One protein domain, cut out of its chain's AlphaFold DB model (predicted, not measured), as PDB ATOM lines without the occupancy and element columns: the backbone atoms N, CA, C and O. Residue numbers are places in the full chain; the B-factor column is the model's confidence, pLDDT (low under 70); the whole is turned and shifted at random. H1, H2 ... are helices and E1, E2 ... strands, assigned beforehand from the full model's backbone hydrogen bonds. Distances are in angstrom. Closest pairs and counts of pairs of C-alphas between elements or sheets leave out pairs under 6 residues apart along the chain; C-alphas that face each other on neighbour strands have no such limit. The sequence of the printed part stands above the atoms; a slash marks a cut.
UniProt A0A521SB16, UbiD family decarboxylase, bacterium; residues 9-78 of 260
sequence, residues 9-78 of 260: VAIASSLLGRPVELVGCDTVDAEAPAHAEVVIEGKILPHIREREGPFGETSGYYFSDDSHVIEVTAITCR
ATOM      1  N   VAL A   9      56.252  27.509  32.444       92.31
ATOM      2  CA  VAL A   9      57.245  27.805  33.483       92.31
ATOM      3  C   VAL A   9      58.267  28.806  32.954       92.31
ATOM      4  O   VAL A   9      58.582  29.777  33.647       92.31
ATOM      5  N   ALA A  10      58.730  28.646  31.713       91.81
ATOM      6  CA  ALA A  10      59.598  29.623  31.059       91.81
ATOM      7  C   ALA A  10      58.929  31.003  30.930       91.81
ATOM      8  O   ALA A  10      59.551  32.025  31.230       91.81
ATOM      9  N   ILE A  11      57.645  31.050  30.557       89.81
ATOM     10  CA  ILE A  11      56.884  32.309  30.488       89.81
ATOM     11  C   ILE A  11      56.764  32.950  31.873       89.81
ATOM     12  O   ILE A  11      57.059  34.135  32.025       89.81
ATOM     13  N   ALA A  12      56.391  32.174  32.894       91.56
ATOM     14  CA  ALA A  12      56.321  32.662  34.270       91.56
ATOM     15  C   ALA A  12      57.681  33.194  34.751       91.56
ATOM     16  O   ALA A  12      57.746  34.265  35.349       91.56
ATOM     17  N   SER A  13      58.769  32.495  34.425       94.31
ATOM     18  CA  SER A  13      60.138  32.909  34.753       94.31
ATOM     19  C   SER A  13      60.519  34.232  34.084       94.31
ATOM     20  O   SER A  13      61.089  35.118  34.720       94.31
ATOM     21  N   SER A  14      60.164  34.396  32.806       93.31
ATOM     22  CA  SER A  14      60.386  35.634  32.053       93.31
ATOM     23  C   SER A  14      59.634  36.814  32.674       93.31
ATOM     24  O   SER A  14      60.223  37.868  32.914       93.31
ATOM     25  N   LEU A  15      58.360  36.617  33.032       91.81
ATOM     26  CA  LEU A  15      57.543  37.636  33.702       91.81
ATOM     27  C   LEU A  15      58.077  38.005  35.093       91.81
ATOM     28  O   LEU A  15      58.013  39.167  35.487       91.81
ATOM     29  N   LEU A  16      58.613  37.032  35.834       93.88
ATOM     30  CA  LEU A  16      59.221  37.249  37.149       93.88
ATOM     31  C   LEU A  16      60.626  37.868  37.074       93.88
ATOM     32  O   LEU A  16      61.144  38.310  38.100       93.88
ATOM     33  N   GLY A  17      61.263  37.872  35.897       96.81
ATOM     34  CA  GLY A  17      62.657  38.286  35.714       96.81
ATOM     35  C   GLY A  17      63.682  37.334  36.344       96.81
ATOM     36  O   GLY A  17      64.856  37.684  36.462       96.81
ATOM     37  N   ARG A  18      63.252  36.143  36.772       96.06
ATOM     38  CA  ARG A  18      64.086  35.099  37.380       96.06
ATOM     39  C   ARG A  18      63.455  33.719  37.157       96.06
ATOM     40  O   ARG A  18      62.232  33.649  37.051       96.06
ATOM     41  N   PRO A  19      64.242  32.630  37.141       96.12
ATOM     42  CA  PRO A  19      63.698  31.278  37.049       96.12
ATOM     43  C   PRO A  19      62.688  30.981  38.164       96.12
ATOM     44  O   PRO A  19      62.926  31.321  39.328       96.12
ATOM     45  N   VAL A  20      61.574  30.338  37.812       97.12
ATOM     46  CA  VAL A  20      60.712  29.670  38.792       97.12
ATOM     47  C   VAL A  20      61.472  28.463  39.327       97.12
ATOM     48  O   VAL A  20      61.934  27.621  38.562       97.12
ATOM     49  N   GLU A  21      61.611  28.389  40.646       97.44
ATOM     50  CA  GLU A  21      62.244  27.256  41.314       97.44
ATOM     51  C   GLU A  21      61.291  26.061  41.302       97.44
ATOM     52  O   GLU A  21      60.144  26.163  41.749       97.44
ATOM     53  N   LEU A  22      61.772  24.937  40.780       97.69
ATOM     54  CA  LEU A  22      61.042  23.681  40.680       97.69
ATOM     55  C   LEU A  22      61.685  22.615  41.572       97.69
ATOM     56  O   LEU A  22      62.883  22.662  41.851       97.69
ATOM     57  N   VAL A  23      60.877  21.659  42.018       97.88
ATOM     58  CA  VAL A  23      61.312  20.468  42.751       97.88
ATOM     59  C   VAL A  23      60.612  19.240  42.179       97.88
ATOM     60  O   VAL A  23      59.462  19.332  41.744       97.88
ATOM     61  N   GLY A  24      61.303  18.100  42.159       98.00
ATOM     62  CA  GLY A  24      60.712  16.831  41.740       98.00
ATOM     63  C   GLY A  24      59.602  16.385  42.692       98.00
ATOM     64  O   GLY A  24      59.720  16.550  43.906       98.00
ATOM     65  N   CYS A  25      58.538  15.829  42.122       98.00
ATOM     66  CA  CYS A  25      57.467  15.165  42.857       98.00
ATOM     67  C   CYS A  25      57.951  13.835  43.471       98.00
ATOM     68  O   CYS A  25      58.861  13.191  42.945       98.00
ATOM     69  N   ASP A  26      57.321  13.396  44.563       97.25
ATOM     70  CA  ASP A  26      57.747  12.207  45.319       97.25
ATOM     71  C   ASP A  26      57.340  10.885  44.642       97.25
ATOM     72  O   ASP A  26      58.016   9.861  44.771       97.25
ATOM     73  N   THR A  27      56.201  10.880  43.947       97.88
ATOM     74  CA  THR A  27      55.520   9.660  43.475       97.88
ATOM     75  C   THR A  27      55.254   9.621  41.973       97.88
ATOM     76  O   THR A  27      54.841   8.582  41.445       97.88
ATOM     77  N   VAL A  28      55.499  10.726  41.267       97.25
ATOM     78  CA  VAL A  28      55.310  10.858  39.816       97.25
ATOM     79  C   VAL A  28      56.522  11.530  39.171       97.25
ATOM     80  O   VAL A  28      57.177  12.358  39.789       97.25
ATOM     81  N   ASP A  29      56.801  11.188  37.912       96.94
ATOM     82  CA  ASP A  29      57.877  11.798  37.117       96.94
ATOM     83  C   ASP A  29      57.429  13.164  36.571       96.94
ATOM     84  O   ASP A  29      57.033  13.309  35.413       96.94
ATOM     85  N   ALA A  30      57.363  14.144  37.470       95.38
ATOM     86  CA  ALA A  30      56.996  15.522  37.185       95.38
ATOM     87  C   ALA A  30      57.677  16.470  38.179       95.38
ATOM     88  O   ALA A  30      58.161  16.057  39.232       95.38
ATOM     89  N   GLU A  31      57.671  17.759  37.851       96.88
ATOM     90  CA  GLU A  31      58.155  18.820  38.728       96.88
ATOM     91  C   GLU A  31      57.000  19.726  39.172       96.88
ATOM     92  O   GLU A  31      56.061  19.987  38.413       96.88
ATOM     93  N   ALA A  32      57.093  20.247  40.393       96.94
ATOM     94  CA  ALA A  32      56.170  21.227  40.955       96.94
ATOM     95  C   ALA A  32      56.919  22.500  41.391       96.94
ATOM     96  O   ALA A  32      58.111  22.438  41.700       96.94
ATOM     97  N   PRO A  33      56.255  23.673  41.462       96.81
ATOM     98  CA  PRO A  33      56.863  24.872  42.033       96.81
ATOM     99  C   PRO A  33      57.327  24.629  43.474       96.81
ATOM    100  O   PRO A  33      56.519  24.285  44.336       96.81
ATOM    101  N   ALA A  34      58.603  24.884  43.763       96.94
ATOM    102  CA  ALA A  34      59.223  24.624  45.069       96.94
ATOM    103  C   ALA A  34      58.580  25.409  46.233       96.94
ATOM    104  O   ALA A  34      58.782  25.101  47.408       96.94
ATOM    105  N   HIS A  35      57.807  26.448  45.914       95.38
ATOM    106  CA  HIS A  35      57.080  27.278  46.875       95.38
ATOM    107  C   HIS A  35      55.557  27.092  46.820       95.38
ATOM    108  O   HIS A  35      54.835  27.942  47.335       95.38
ATOM    109  N   ALA A  36      55.053  26.022  46.200       96.69
ATOM    110  CA  ALA A  36      53.631  25.698  46.249       96.69
ATOM    111  C   ALA A  36      53.160  25.475  47.700       96.69
ATOM    112  O   ALA A  36      53.870  24.890  48.518       96.69
ATOM    113  N   GLU A  37      51.948  25.937  48.020       98.12
ATOM    114  CA  GLU A  37      51.321  25.709  49.331       98.12
ATOM    115  C   GLU A  37      50.924  24.236  49.509       98.12
ATOM    116  O   GLU A  37      51.150  23.647  50.569       98.12
ATOM    117  N   VAL A  38      50.368  23.642  48.448       97.81
ATOM    118  CA  VAL A  38      49.933  22.243  48.367       97.81
ATOM    119  C   VAL A  38      50.243  21.709  46.967       97.81
ATOM    120  O   VAL A  38      49.949  22.380  45.975       97.81
ATOM    121  N   VAL A  39      50.788  20.497  46.883       97.75
ATOM    122  CA  VAL A  39      50.970  19.733  45.643       97.75
ATOM    123  C   VAL A  39      50.169  18.440  45.758       97.75
ATOM    124  O   VAL A  39      50.293  17.708  46.739       97.75
ATOM    125  N   ILE A  40      49.325  18.174  44.762       97.75
ATOM    126  CA  ILE A  40      48.565  16.927  44.643       97.75
ATOM    127  C   ILE A  40      49.191  16.130  43.507       97.75
ATOM    128  O   ILE A  40      49.149  16.550  42.350       97.75
ATOM    129  N   GLU A  41      49.766  14.986  43.848       98.31
ATOM    130  CA  GLU A  41      50.392  14.073  42.904       98.31
ATOM    131  C   GLU A  41      49.458  12.905  42.611       98.31
ATOM    132  O   GLU A  41      48.755  12.407  43.494       98.31
ATOM    133  N   GLY A  42      49.448  12.444  41.366       97.50
ATOM    134  CA  GLY A  42      48.597  11.332  40.986       97.50
ATOM    135  C   GLY A  42      48.630  11.021  39.504       97.50
ATOM    136  O   GLY A  42      49.361  11.628  38.719       97.50
ATOM    137  N   LYS A  43      47.799  10.057  39.118       97.00
ATOM    138  CA  LYS A  43      47.661   9.591  37.738       97.00
ATOM    139  C   LYS A  43      46.235   9.803  37.267       97.00
ATOM    140  O   LYS A  43      45.286   9.398  37.933       97.00
ATOM    141  N   ILE A  44      46.080  10.406  36.094       97.06
ATOM    142  CA  ILE A  44      44.782  10.464  35.421       97.06
ATOM    143  C   ILE A  44      44.516   9.082  34.824       97.06
ATOM    144  O   ILE A  44      45.273   8.621  33.967       97.06
ATOM    145  N   LEU A  45      43.460   8.415  35.283       96.00
ATOM    146  CA  LEU A  45      43.153   7.052  34.866       96.00
ATOM    147  C   LEU A  45      42.549   7.055  33.452       96.00
ATOM    148  O   LEU A  45      41.492   7.658  33.229       96.00
ATOM    149  N   PRO A  46      43.186   6.402  32.464       96.38
ATOM    150  CA  PRO A  46      42.672   6.390  31.104       96.38
ATOM    151  C   PRO A  46      41.354   5.615  31.048       96.38
ATOM    152  O   PRO A  46      41.206   4.570  31.675       96.38
ATOM    153  N   HIS A  47      40.400   6.119  30.264       96.12
ATOM    154  CA  HIS A  47      39.081   5.503  30.045       96.12
ATOM    155  C   HIS A  47      38.172   5.393  31.281       96.12
ATOM    156  O   HIS A  47      37.051   4.908  31.143       96.12
ATOM    157  N   ILE A  48      38.601   5.879  32.448       97.38
ATOM    158  CA  ILE A  48      37.774   5.935  33.654       97.38
ATOM    159  C   ILE A  48      37.233   7.351  33.809       97.38
ATOM    160  O   ILE A  48      37.981   8.333  33.809       97.38
ATOM    161  N   ARG A  49      35.908   7.444  33.910       96.88
ATOM    162  CA  ARG A  49      35.191   8.693  34.144       96.88
ATOM    163  C   ARG A  49      34.138   8.496  35.212       96.88
ATOM    164  O   ARG A  49      33.497   7.449  35.256       96.88
ATOM    165  N   GLU A  50      33.954   9.522  36.025       96.75
ATOM    166  CA  GLU A  50      32.939   9.561  37.070       96.75
ATOM    167  C   GLU A  50      32.132  10.848  36.982       96.75
ATOM    168  O   GLU A  50      32.581  11.857  36.429       96.75
ATOM    169  N   ARG A  51      30.916  10.797  37.527       96.94
ATOM    170  CA  ARG A  51      30.010  11.938  37.525       96.94
ATOM    171  C   ARG A  51      30.558  13.041  38.432       96.94
ATOM    172  O   ARG A  51      30.690  12.833  39.633       96.94
ATOM    173  N   GLU A  52      30.809  14.215  37.865       94.75
ATOM    174  CA  GLU A  52      31.295  15.402  38.572       94.75
ATOM    175  C   GLU A  52      30.240  16.527  38.559       94.75
ATOM    176  O   GLU A  52      29.368  16.600  37.682       94.75
ATOM    177  N   GLY A  53      30.273  17.378  39.586       93.12
ATOM    178  CA  GLY A  53      29.296  18.436  39.823       93.12
ATOM    179  C   GLY A  53      28.003  17.965  40.523       93.12
ATOM    180  O   GLY A  53      27.925  16.844  41.027       93.12
ATOM    181  N   PRO A  54      26.954  18.809  40.556       92.06
ATOM    182  CA  PRO A  54      26.876  20.093  39.871       92.06
ATOM    183  C   PRO A  54      27.792  21.145  40.491       92.06
ATOM    184  O   PRO A  54      27.816  21.323  41.706       92.06
ATOM    185  N   PHE A  55      28.497  21.882  39.637       89.81
ATOM    186  CA  PHE A  55      29.300  23.033  40.031       89.81
ATOM    187  C   PHE A  55      28.811  24.291  39.313       89.81
ATOM    188  O   PHE A  55      28.324  24.226  38.182       89.81
ATOM    189  N   GLY A  56      28.863  25.435  40.000       88.31
ATOM    190  CA  GLY A  56      28.480  26.717  39.417       88.31
ATOM    191  C   GLY A  56      29.553  27.189  38.445       88.31
ATOM    192  O   GLY A  56      30.714  27.297  38.819       88.31
ATOM    193  N   GLU A  57      29.179  27.490  37.208       85.25
ATOM    194  CA  GLU A  57      30.123  27.918  36.177       85.25
ATOM    195  C   GLU A  57      30.139  29.433  35.976       85.25
ATOM    196  O   GLU A  57      29.193  30.150  36.308       85.25
ATOM    197  N   THR A  58      31.188  29.930  35.316       82.00
ATOM    198  CA  THR A  58      31.305  31.350  34.900       82.00
ATOM    199  C   THR A  58      30.203  31.803  33.928       82.00
ATOM    200  O   THR A  58      30.089  32.987  33.618       82.00
ATOM    201  N   SER A  59      29.392  30.868  33.420       81.00
ATOM    202  CA  SER A  59      28.173  31.151  32.656       81.00
ATOM    203  C   SER A  59      26.995  31.592  33.535       81.00
ATOM    204  O   SER A  59      26.002  32.072  32.998       81.00
ATOM    205  N   GLY A  60      27.085  31.415  34.858       85.81
ATOM    206  CA  GLY A  60      25.995  31.638  35.810       85.81
ATOM    207  C   GLY A  60      25.062  30.436  35.995       85.81
ATOM    208  O   GLY A  60      24.062  30.554  36.699       85.81
ATOM    209  N   TYR A  61      25.371  29.285  35.386       88.44
ATOM    210  CA  TYR A  61      24.559  28.066  35.450       88.44
ATOM    211  C   TYR A  61      25.325  26.915  36.103       88.44
ATOM    212  O   TYR A  61      26.553  26.869  36.051       88.44
ATOM    213  N   TYR A  62      24.593  25.969  36.690       91.25
ATOM    214  CA  TYR A  62      25.170  24.715  37.165       91.25
ATOM    215  C   TYR A  62      25.463  23.771  36.000       91.25
ATOM    216  O   TYR A  62      24.663  23.657  35.069       91.25
ATOM    217  N   PHE A  63      26.585  23.067  36.085       90.06
ATOM    218  CA  PHE A  63      27.002  22.081  35.100       90.06
ATOM    219  C   PHE A  63      27.511  20.811  35.782       90.06
ATOM    220  O   PHE A  63      28.062  20.865  36.880       90.06
ATOM    221  N   SER A  64      27.305  19.678  35.117       92.62
ATOM    222  CA  SER A  64      27.814  18.370  35.513       92.62
ATOM    223  C   SER A  64      28.176  17.577  34.271       92.62
ATOM    224  O   SER A  64      27.411  17.573  33.300       92.62
ATOM    225  N   ASP A  65      29.274  16.840  34.339       91.88
ATOM    226  CA  ASP A  65      29.758  15.984  33.256       91.88
ATOM    227  C   ASP A  65      30.395  14.715  33.817       91.88
ATOM    228  O   ASP A  65      30.618  14.597  35.024       91.88
ATOM    229  N   ASP A  66      30.683  13.767  32.936       94.25
ATOM    230  CA  ASP A  66      31.492  12.607  33.284       94.25
ATOM    231  C   ASP A  66      32.970  12.977  33.084       94.25
ATOM    232  O   ASP A  66      33.495  13.002  31.964       94.25
ATOM    233  N   SER A  67      33.641  13.313  34.182       94.50
ATOM    234  CA  SER A  67      35.000  13.862  34.209       94.50
ATOM    235  C   SER A  67      36.051  12.776  34.427       94.50
ATOM    236  O   SER A  67      35.749  11.680  34.888       94.50
ATOM    237  N   HIS A  68      37.304  13.068  34.070       96.00
ATOM    238  CA  HIS A  68      38.412  12.140  34.305       96.00
ATOM    239  C   HIS A  68      38.645  11.933  35.805       96.00
ATOM    240  O   HIS A  68      38.595  12.894  36.573       96.00
ATOM    241  N   VAL A  69      38.968  10.702  36.195       97.25
ATOM    242  CA  VAL A  69      39.350  10.371  37.573       97.25
ATOM    243  C   VAL A  69      40.859  10.512  37.741       97.25
ATOM    244  O   VAL A  69      41.634  10.017  36.918       97.25
ATOM    245  N   ILE A  70      41.273  11.174  38.821       97.19
ATOM    246  CA  ILE A  70      42.659  11.177  39.289       97.19
ATOM    247  C   ILE A  70      42.805  10.188  40.448       97.19
ATOM    248  O   ILE A  70      42.123  10.299  41.464       97.19
ATOM    249  N   GLU A  71      43.713   9.226  40.301       97.56
ATOM    250  CA  GLU A  71      44.197   8.403  41.406       97.56
ATOM    251  C   GLU A  71      45.320   9.165  42.110       97.56
ATOM    252  O   GLU A  71      46.418   9.306  41.568       97.56
ATOM    253  N   VAL A  72      45.026   9.703  43.294       98.19
ATOM    254  CA  VAL A  72      45.986  10.481  44.088       98.19
ATOM    255  C   VAL A  72      46.993   9.541  44.747       98.19
ATOM    256  O   VAL A  72      46.609   8.631  45.480       98.19
ATOM    257  N   THR A  73      48.281   9.780  44.507       98.38
ATOM    258  CA  THR A  73      49.394   8.976  45.035       98.38
ATOM    259  C   THR A  73      50.119   9.660  46.189       98.38
ATOM    260  O   THR A  73      50.618   8.971  47.076       98.38
ATOM    261  N   ALA A  74      50.138  10.995  46.221       98.19
ATOM    262  CA  ALA A  74      50.658  11.773  47.340       98.19
ATOM    263  C   ALA A  74      50.006  13.160  47.421       98.19
ATOM    264  O   ALA A  74      49.529  13.713  46.429       98.19
ATOM    265  N   ILE A  75      50.012  13.731  48.625       98.00
ATOM    266  CA  ILE A  75      49.716  15.143  48.865       98.00
ATOM    267  C   ILE A  75      50.843  15.684  49.738       98.00
ATOM    268  O   ILE A  75      50.993  15.257  50.885       98.00
ATOM    269  N   THR A  76      51.624  16.620  49.208       97.81
ATOM    270  CA  THR A  76      52.680  17.318  49.951       97.81
ATOM    271  C   THR A  76      52.258  18.768  50.177       97.81
ATOM    272  O   THR A  76      51.524  19.355  49.380       97.81
ATOM    273  N   CYS A  77      52.631  19.355  51.316       97.94
ATOM    274  CA  CYS A  77      52.223  20.717  51.657       97.94
ATOM    275  C   CYS A  77      53.216  21.400  52.595       97.94
ATOM    276  O   CYS A  77      54.008  20.753  53.288       97.94
ATOM    277  N   ARG A  78      53.156  22.733  52.629       97.56
ATOM    278  CA  ARG A  78      53.856  23.528  53.642       97.56
ATOM    279  C   ARG A  78      53.227  23.309  55.017       97.56
ATOM    280  O   ARG A  78      52.077  22.895  55.145       97.56
TER     281      ARG A  78
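This is residues 9 to 78 of the 260 residues of the protein "UbiD family decarboxylase" of bacterium (UniProt A0A521SB16). A long two-strand ribbon, the hairpin of E3 and E4, bends strongly and makes the base and one arm of an open U; the small hairpin of E1 and E2 lies near the ribbon's open end, on the other arm of the U, and the short helix H1 lies beyond it at the tip of that arm, apart from the ribbon. The printed part has 70 residues, in the order H1, E1, E2, E3, E4, and is mostly strand, with two antiparallel sheets, E1 - E2 and E3 - E4. It is only just loose, close to extended, with a radius of gyration of the C-alphas of 16.2 A and spans of 40 by 31 by 23 A.

Begin at H1, residues 9 to 16, where every O i to N i+4 pair is within hydrogen-bond range. A tight link leads to E1, residues 22 to 24, which forms an antiparallel hairpin with E2, residues 31 to 33, at 140 degrees; look for N 23 and O 32, 2.9 A apart. H1 and E2 are apart. Next comes E3, residues 38 to 56, which bends by 128 degrees at residue 43; its closest C-alphas to E2 are those of Ala 32 and Val 39, 7.2 A apart. E4, residues 62 to 77, bends by 94 degrees at residue 73 and forms an antiparallel hairpin with E3, at 156 degrees. Find N 39 and O 76, 2.8 A apart, and N 52 and O 65, 2.9 A apart. H1 is apart from both E3 and E4.

Find C-alpha 9 at (57.245, 27.805, 33.483); from there H1 runs 10.3 A to C-alpha 16. E1 spans 6.9 A and E2 7.0 A. E3 starts at C-alpha 38, (49.933, 22.243, 48.367), and spans 23.7 A; E4 spans 30.9 A and ends at C-alpha 77, (52.223, 20.717, 51.657).

The C-alphas of Gly 17 and Arg 51, 42.0 A apart, are the two farthest apart. The printed part has no cut, no link is long, and no printed residue is under 70 in pLDDT.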